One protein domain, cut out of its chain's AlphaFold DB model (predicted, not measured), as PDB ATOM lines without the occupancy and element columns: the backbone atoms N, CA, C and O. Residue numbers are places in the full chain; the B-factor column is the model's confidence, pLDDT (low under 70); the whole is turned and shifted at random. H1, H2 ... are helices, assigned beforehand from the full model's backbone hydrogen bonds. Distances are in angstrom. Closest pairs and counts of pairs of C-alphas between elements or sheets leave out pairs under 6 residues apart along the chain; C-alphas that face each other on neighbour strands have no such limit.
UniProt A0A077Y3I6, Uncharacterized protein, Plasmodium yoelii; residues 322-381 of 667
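This is residues 322 to 381 of the 667 residues of an uncharacterized protein of Plasmodium yoelii (UniProt A0A077Y3I6). Three helices set end to end make an open U: H2 is the base, and H1 and H3 are two arms that leave it at square corners, with an empty space between them. The arms stay apart, and the helices meet only near their ends, with no packed core. The printed part has 60 residues, with three named helices in the order H1, H2, H3 and no named strand; its class is all helix. It is extended, with a radius of gyration of the C-alphas of 18.6 A, and its C-alphas span 50 by 31 by 17 A.

H1 is residues 322 to 341, 27.8 A from first to last C-alpha, beginning at C-alpha 322 (-33.460, -14.207, 11.922). H2 is residues 343 to 357, 20.7 A long, beginning at C-alpha 343 (-62.333, -29.625, 5.412). H3 is residues 360 to 378, 26.0 A long, ending at C-alpha 378 (-35.843, -53.239, -13.849).

H1 and H2 only just touch, with 3 pairs of C-alphas within 8 A, and they touch only at the corner by their link. H1 touches H2 with residues 339 to 340 alone, and H2 touches H1 with residues 345 to 346 alone; the closest C-alphas of the two helices, those of Val 339 and Ser 345, are 5.9 A apart. Their lines stand at 87 degrees, about perpendicular. H2 and H3 are close but not clearly touching, and their closest C-alphas, those of Leu 357 and Gln 363, are 6.5 A apart. Their lines stand at 78 degrees, about perpendicular. H1 and H3 are apart. In H1, H2 and H3 every O i to N i+4 pair is within hydrogen-bond range.

The two C-alphas farthest apart, those of Met 324 and Pro 380, are 51.3 A apart. The printed part has no cut, and both links are tight. Residues 322 to 338 of H1 stand free, as do residues 367 to 381, of which 367 to 378 belong to H3. The mean pLDDT of the printed part is 77.8; residue 376 and residues 379 to 381 are under 70.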
ATOM      1  N   ASN A 322     -33.212 -12.768  11.871       78.00
ATOM      2  CA  ASN A 322     -33.460 -14.207  11.922       78.00
ATOM      3  C   ASN A 322     -34.701 -14.567  12.755       78.00
ATOM      4  O   ASN A 322     -35.383 -15.538  12.433       78.00
ATOM      5  N   GLU A 323     -35.024 -13.783  13.785       78.56
ATOM      6  CA  GLU A 323     -36.236 -13.957  14.588       78.56
ATOM      7  C   GLU A 323     -37.494 -13.617  13.781       78.56
ATOM      8  O   GLU A 323     -38.421 -14.423  13.722       78.56
ATOM      9  N   MET A 324     -37.498 -12.484  13.068       76.25
ATOM     10  CA  MET A 324     -38.624 -12.092  12.213       76.25
ATOM     11  C   MET A 324     -38.826 -13.080  11.057       76.25
ATOM     12  O   MET A 324     -39.957 -13.483  10.784       76.25
ATOM     13  N   LYS A 325     -37.740 -13.549  10.424       78.00
ATOM     14  CA  LYS A 325     -37.785 -14.626   9.418       78.00
ATOM     15  C   LYS A 325     -38.377 -15.908   9.992       78.00
ATOM     16  O   LYS A 325     -39.295 -16.466   9.398       78.00
ATOM     17  N   LYS A 326     -37.897 -16.362  11.155       82.44
ATOM     18  CA  LYS A 326     -38.390 -17.581  11.811       82.44
ATOM     19  C   LYS A 326     -39.870 -17.466  12.176       82.44
ATOM     20  O   LYS A 326     -40.627 -18.381  11.877       82.44
ATOM     21  N   ASN A 327     -40.291 -16.342  12.754       83.06
ATOM     22  CA  ASN A 327     -41.688 -16.099  13.112       83.06
ATOM     23  C   ASN A 327     -42.587 -16.011  11.869       83.06
ATOM     24  O   ASN A 327     -43.674 -16.577  11.874       83.06
ATOM     25  N   SER A 328     -42.110 -15.396  10.782       78.94
ATOM     26  CA  SER A 328     -42.825 -15.350   9.497       78.94
ATOM     27  C   SER A 328     -42.969 -16.739   8.868       78.94
ATOM     28  O   SER A 328     -44.052 -17.090   8.412       78.94
ATOM     29  N   ILE A 329     -41.913 -17.563   8.892       81.38
ATOM     30  CA  ILE A 329     -41.961 -18.960   8.432       81.38
ATOM     31  C   ILE A 329     -42.941 -19.769   9.286       81.38
ATOM     32  O   ILE A 329     -43.775 -20.475   8.732       81.38
ATOM     33  N   ASN A 330     -42.889 -19.634  10.612       84.25
ATOM     34  CA  ASN A 330     -43.765 -20.363  11.530       84.25
ATOM     35  C   ASN A 330     -45.238 -19.933  11.369       84.25
ATOM     36  O   ASN A 330     -46.132 -20.768  11.380       84.25
ATOM     37  N   TYR A 331     -45.496 -18.642  11.138       83.62
ATOM     38  CA  TYR A 331     -46.827 -18.121  10.812       83.62
ATOM     39  C   TYR A 331     -47.343 -18.653   9.468       83.62
ATOM     40  O   TYR A 331     -48.476 -19.121   9.389       83.62
ATOM     41  N   MET A 332     -46.501 -18.661   8.428       78.00
ATOM     42  CA  MET A 332     -46.846 -19.252   7.132       78.00
ATOM     43  C   MET A 332     -47.084 -20.762   7.231       78.00
ATOM     44  O   MET A 332     -48.009 -21.261   6.602       78.00
ATOM     45  N   GLN A 333     -46.298 -21.486   8.033       80.38
ATOM     46  CA  GLN A 333     -46.501 -22.911   8.306       80.38
ATOM     47  C   GLN A 333     -47.814 -23.163   9.049       80.38
ATOM     48  O   GLN A 333     -48.532 -24.079   8.665       80.38
ATOM     49  N   ASN A 334     -48.164 -22.331  10.034       84.19
ATOM     50  CA  ASN A 334     -49.449 -22.410  10.726       84.19
ATOM     51  C   ASN A 334     -50.616 -22.147   9.765       84.19
ATOM     52  O   ASN A 334     -51.502 -22.983   9.679       84.19
ATOM     53  N   ILE A 335     -50.574 -21.078   8.953       79.31
ATOM     54  CA  ILE A 335     -51.594 -20.841   7.912       79.31
ATOM     55  C   ILE A 335     -51.695 -22.045   6.973       79.31
ATOM     56  O   ILE A 335     -52.794 -22.483   6.653       79.31
ATOM     57  N   PHE A 336     -50.565 -22.586   6.513       76.44
ATOM     58  CA  PHE A 336     -50.572 -23.722   5.595       76.44
ATOM     59  C   PHE A 336     -51.136 -24.983   6.259       76.44
ATOM     60  O   PHE A 336     -51.833 -25.749   5.602       76.44
ATOM     61  N   PHE A 337     -50.886 -25.179   7.555       77.75
ATOM     62  CA  PHE A 337     -51.455 -26.264   8.347       77.75
ATOM     63  C   PHE A 337     -52.964 -26.077   8.552       77.75
ATOM     64  O   PHE A 337     -53.717 -26.979   8.209       77.75
ATOM     65  N   ASP A 338     -53.418 -24.897   8.979       77.06
ATOM     66  CA  ASP A 338     -54.835 -24.553   9.160       77.06
ATOM     67  C   ASP A 338     -55.619 -24.697   7.840       77.06
ATOM     68  O   ASP A 338     -56.724 -25.247   7.799       77.06
ATOM     69  N   VAL A 339     -55.027 -24.252   6.724       77.06
ATOM     70  CA  VAL A 339     -55.575 -24.421   5.370       77.06
ATOM     71  C   VAL A 339     -55.568 -25.892   4.952       77.06
ATOM     72  O   VAL A 339     -56.540 -26.340   4.354       77.06
ATOM     73  N   LEU A 340     -54.534 -26.674   5.266       70.00
ATOM     74  CA  LEU A 340     -54.522 -28.111   4.979       70.00
ATOM     75  C   LEU A 340     -55.402 -28.935   5.925       70.00
ATOM     76  O   LEU A 340     -55.748 -30.055   5.559       70.00
ATOM     77  N   GLU A 341     -55.762 -28.433   7.107       75.88
ATOM     78  CA  GLU A 341     -56.615 -29.113   8.084       75.88
ATOM     79  C   GLU A 341     -58.109 -28.845   7.833       75.88
ATOM     80  O   GLU A 341     -58.928 -29.765   7.953       75.88
ATOM     81  N   ASN A 342     -58.461 -27.629   7.405       80.44
ATOM     82  CA  ASN A 342     -59.831 -27.227   7.095       80.44
ATOM     83  C   ASN A 342     -60.463 -28.117   6.003       80.44
ATOM     84  O   ASN A 342     -59.937 -28.255   4.898       80.44
ATOM     85  N   ALA A 343     -61.627 -28.702   6.302       72.19
ATOM     86  CA  ALA A 343     -62.333 -29.625   5.412       72.19
ATOM     87  C   ALA A 343     -62.671 -29.017   4.037       72.19
ATOM     88  O   ALA A 343     -62.477 -29.679   3.018       72.19
ATOM     89  N   ASN A 344     -63.094 -27.750   3.990       75.44
ATOM     90  CA  ASN A 344     -63.446 -27.081   2.735       75.44
ATOM     91  C   ASN A 344     -62.204 -26.883   1.854       75.44
ATOM     92  O   ASN A 344     -62.222 -27.142   0.652       75.44
ATOM     93  N   SER A 345     -61.092 -26.481   2.470       73.38
ATOM     94  CA  SER A 345     -59.808 -26.318   1.793       73.38
ATOM     95  C   SER A 345     -59.240 -27.655   1.308       73.38
ATOM     96  O   SER A 345     -58.738 -27.721   0.187       73.38
ATOM     97  N   LYS A 346     -59.387 -28.745   2.080       75.25
ATOM     98  CA  LYS A 346     -59.048 -30.112   1.637       75.25
ATOM     99  C   LYS A 346     -59.804 -30.503   0.365       75.25
ATOM    100  O   LYS A 346     -59.197 -31.093  -0.527       75.25
ATOM    101  N   GLU A 347     -61.093 -30.173   0.248       78.69
ATOM    102  CA  GLU A 347     -61.856 -30.447  -0.977       78.69
ATOM    103  C   GLU A 347     -61.385 -29.603  -2.164       78.69
ATOM    104  O   GLU A 347     -61.164 -30.155  -3.242       78.69
ATOM    105  N   VAL A 348     -61.140 -28.301  -1.976       78.38
ATOM    106  CA  VAL A 348     -60.603 -27.426  -3.037       78.38
ATOM    107  C   VAL A 348     -59.227 -27.906  -3.510       78.38
ATOM    108  O   VAL A 348     -58.994 -28.025  -4.712       78.38
ATOM    109  N   VAL A 349     -58.332 -28.263  -2.585       77.88
ATOM    110  CA  VAL A 349     -57.004 -28.820  -2.893       77.88
ATOM    111  C   VAL A 349     -57.120 -30.174  -3.603       77.88
ATOM    112  O   VAL A 349     -56.394 -30.432  -4.564       77.88
ATOM    113  N   LYS A 350     -58.067 -31.031  -3.203       77.25
ATOM    114  CA  LYS A 350     -58.350 -32.305  -3.879       77.25
ATOM    115  C   LYS A 350     -58.864 -32.091  -5.306       77.25
ATOM    116  O   LYS A 350     -58.392 -32.769  -6.213       77.25
ATOM    117  N   LEU A 351     -59.781 -31.146  -5.527       79.31
ATOM    118  CA  LEU A 351     -60.274 -30.779  -6.861       79.31
ATOM    119  C   LEU A 351     -59.153 -30.200  -7.737       79.31
ATOM    120  O   LEU A 351     -59.039 -30.569  -8.904       79.31
ATOM    121  N   PHE A 352     -58.276 -29.373  -7.164       82.12
ATOM    122  CA  PHE A 352     -57.093 -28.841  -7.839       82.12
ATOM    123  C   PHE A 352     -56.125 -29.954  -8.270       82.12
ATOM    124  O   PHE A 352     -55.779 -30.032  -9.451       82.12
ATOM    125  N   PHE A 353     -55.764 -30.880  -7.373       77.44
ATOM    126  CA  PHE A 353     -54.927 -32.030  -7.734       77.44
ATOM    127  C   PHE A 353     -55.605 -32.969  -8.734       77.44
ATOM    128  O   PHE A 353     -54.924 -33.472  -9.620       77.44
ATOM    129  N   ILE A 354     -56.926 -33.167  -8.661       80.81
ATOM    130  CA  ILE A 354     -57.671 -33.914  -9.685       80.81
ATOM    131  C   ILE A 354     -57.584 -33.198 -11.039       80.81
ATOM    132  O   ILE A 354     -57.363 -33.866 -12.042       80.81
ATOM    133  N   SER A 355     -57.685 -31.866 -11.092       81.69
ATOM    134  CA  SER A 355     -57.573 -31.118 -12.354       81.69
ATOM    135  C   SER A 355     -56.160 -31.156 -12.960       81.69
ATOM    136  O   SER A 355     -56.028 -31.350 -14.166       81.69
ATOM    137  N   ILE A 356     -55.103 -31.083 -12.137       78.00
ATOM    138  CA  ILE A 356     -53.711 -31.285 -12.582       78.00
ATOM    139  C   ILE A 356     -53.497 -32.721 -13.064       78.00
ATOM    140  O   ILE A 356     -52.962 -32.935 -14.146       78.00
ATOM    141  N   LEU A 357     -53.931 -33.717 -12.288       75.94
ATOM    142  CA  LEU A 357     -53.775 -35.128 -12.647       75.94
ATOM    143  C   LEU A 357     -54.660 -35.543 -13.827       75.94
ATOM    144  O   LEU A 357     -54.368 -36.558 -14.446       75.94
ATOM    145  N   ALA A 358     -55.708 -34.784 -14.154       81.62
ATOM    146  CA  ALA A 358     -56.529 -34.964 -15.351       81.62
ATOM    147  C   ALA A 358     -55.963 -34.254 -16.596       81.62
ATOM    148  O   ALA A 358     -56.476 -34.477 -17.693       81.62
ATOM    149  N   ASN A 359     -54.924 -33.421 -16.462       85.81
ATOM    150  CA  ASN A 359     -54.287 -32.774 -17.605       85.81
ATOM    151  C   ASN A 359     -53.489 -33.819 -18.425       85.81
ATOM    152  O   ASN A 359     -52.552 -34.416 -17.883       85.81
ATOM    153  N   PRO A 360     -53.818 -34.043 -19.714       82.56
ATOM    154  CA  PRO A 360     -53.172 -35.068 -20.530       82.56
ATOM    155  C   PRO A 360     -51.675 -34.808 -20.753       82.56
ATOM    156  O   PRO A 360     -50.900 -35.761 -20.799       82.56
ATOM    157  N   ASP A 361     -51.238 -33.549 -20.828       83.25
ATOM    158  CA  ASP A 361     -49.823 -33.213 -21.026       83.25
ATOM    159  C   ASP A 361     -49.008 -33.562 -19.775       83.25
ATOM    160  O   ASP A 361     -47.967 -34.218 -19.859       83.25
ATOM    161  N   PHE A 362     -49.544 -33.240 -18.593       82.62
ATOM    162  CA  PHE A 362     -48.936 -33.628 -17.320       82.62
ATOM    163  C   PHE A 362     -48.928 -35.152 -17.132       82.62
ATOM    164  O   PHE A 362     -47.925 -35.707 -16.688       82.62
ATOM    165  N   GLN A 363     -49.997 -35.859 -17.521       81.25
ATOM    166  CA  GLN A 363     -50.013 -37.328 -17.533       81.25
ATOM    167  C   GLN A 363     -48.947 -37.914 -18.475       81.25
ATOM    168  O   GLN A 363     -48.299 -38.903 -18.120       81.25
ATOM    169  N   ASN A 364     -48.727 -37.320 -19.649       83.62
ATOM    170  CA  ASN A 364     -47.715 -37.762 -20.611       83.62
ATOM    171  C   ASN A 364     -46.284 -37.552 -20.084       83.62
ATOM    172  O   ASN A 364     -45.452 -38.458 -20.188       83.62
ATOM    173  N   GLU A 365     -45.988 -36.416 -19.451       83.31
ATOM    174  CA  GLU A 365     -44.685 -36.198 -18.807       83.31
ATOM    175  C   GLU A 365     -44.483 -37.094 -17.578       83.31
ATOM    176  O   GLU A 365     -43.432 -37.729 -17.433       83.31
ATOM    177  N   LEU A 366     -45.497 -37.196 -16.710       79.06
ATOM    178  CA  LEU A 366     -45.463 -38.031 -15.511       79.06
ATOM    179  C   LEU A 366     -45.259 -39.503 -15.879       79.06
ATOM    180  O   LEU A 366     -44.377 -40.150 -15.319       79.06
ATOM    181  N   SER A 367     -46.016 -40.028 -16.845       81.44
ATOM    182  CA  SER A 367     -45.872 -41.409 -17.319       81.44
ATOM    183  C   SER A 367     -44.523 -41.641 -17.999       81.44
ATOM    184  O   SER A 367     -43.882 -42.653 -17.727       81.44
ATOM    185  N   THR A 368     -44.017 -40.682 -18.783       79.56
ATOM    186  CA  THR A 368     -42.667 -40.746 -19.365       79.56
ATOM    187  C   THR A 368     -41.589 -40.822 -18.280       79.56
ATOM    188  O   THR A 368     -40.658 -41.620 -18.388       79.56
ATOM    189  N   ASN A 369     -41.701 -40.031 -17.211       80.94
ATOM    190  CA  ASN A 369     -40.732 -40.024 -16.113       80.94
ATOM    191  C   ASN A 369     -40.869 -41.250 -15.195       80.94
ATOM    192  O   ASN A 369     -39.857 -41.856 -14.846       80.94
ATOM    193  N   LEU A 370     -42.089 -41.701 -14.897       78.81
ATOM    194  CA  LEU A 370     -42.340 -42.978 -14.221       78.81
ATOM    195  C   LEU A 370     -41.810 -44.159 -15.041       78.81
ATOM    196  O   LEU A 370     -41.251 -45.087 -14.469       78.81
ATOM    197  N   TRP A 371     -41.896 -44.112 -16.372       78.00
ATOM    198  CA  TRP A 371     -41.334 -45.131 -17.257       78.00
ATOM    199  C   TRP A 371     -39.799 -45.116 -17.279       78.00
ATOM    200  O   TRP A 371     -39.190 -46.183 -17.322       78.00
ATOM    201  N   LYS A 372     -39.151 -43.944 -17.168       76.94
ATOM    202  CA  LYS A 372     -37.692 -43.850 -16.929       76.94
ATOM    203  C   LYS A 372     -37.314 -44.485 -15.586       76.94
ATOM    204  O   LYS A 372     -36.395 -45.297 -15.544       76.94
ATOM    205  N   ILE A 373     -38.040 -44.162 -14.512       76.62
ATOM    206  CA  ILE A 373     -37.812 -44.717 -13.165       76.62
ATOM    207  C   ILE A 373     -38.039 -46.234 -13.156       76.62
ATOM    208  O   ILE A 373     -37.218 -46.973 -12.624       76.62
ATOM    209  N   PHE A 374     -39.104 -46.717 -13.797       76.38
ATOM    210  CA  PHE A 374     -39.383 -48.143 -13.925       76.38
ATOM    211  C   PHE A 374     -38.284 -48.858 -14.716       76.38
ATOM    212  O   PHE A 374     -37.766 -49.862 -14.240       76.38
ATOM    213  N   LYS A 375     -37.851 -48.303 -15.861       70.44
ATOM    214  CA  LYS A 375     -36.697 -48.807 -16.626       70.44
ATOM    215  C   LYS A 375     -35.432 -48.911 -15.773       70.44
ATOM    216  O   LYS A 375     -34.772 -49.937 -15.851       70.44
ATOM    217  N   LEU A 376     -35.133 -47.903 -14.950       69.06
ATOM    218  CA  LEU A 376     -34.003 -47.917 -14.009       69.06
ATOM    219  C   LEU A 376     -34.172 -48.956 -12.883       69.06
ATOM    220  O   LEU A 376     -33.190 -49.524 -12.413       69.06
ATOM    221  N   ALA A 377     -35.406 -49.224 -12.450       71.00
ATOM    222  CA  ALA A 377     -35.701 -50.218 -11.420       71.00
ATOM    223  C   ALA A 377     -35.619 -51.667 -11.936       71.00
ATOM    224  O   ALA A 377     -35.259 -52.560 -11.169       71.00
ATOM    225  N   ILE A 378     -35.934 -51.908 -13.218       71.19
ATOM    226  CA  ILE A 378     -35.843 -53.239 -13.849       71.19
ATOM    227  C   ILE A 378     -34.535 -53.478 -14.617       71.19
ATOM    228  O   ILE A 378     -34.242 -54.622 -14.963       71.19
ATOM    229  N   SER A 379     -33.740 -52.439 -14.898       65.25
ATOM    230  CA  SER A 379     -32.428 -52.603 -15.530       65.25
ATOM    231  C   SER A 379     -31.476 -53.364 -14.596       65.25
ATOM    232  O   SER A 379     -31.327 -52.972 -13.434       65.25
ATOM    233  N   PRO A 380     -30.790 -54.423 -15.069       65.06
ATOM    234  CA  PRO A 380     -29.752 -55.082 -14.287       65.06
ATOM    235  C   PRO A 380     -28.671 -54.078 -13.870       65.06
ATOM    236  O   PRO A 380     -28.245 -53.267 -14.685       65.06
ATOM    237  N   LYS A 381     -28.173 -54.162 -12.627       58.16
ATOM    238  CA  LYS A 381     -27.221 -53.189 -12.035       58.16
ATOM    239  C   LYS A 381     -25.903 -52.972 -12.805       58.16
ATOM    240  O   LYS A 381     -25.131 -52.096 -12.432       58.16
TER     241      LYS A 381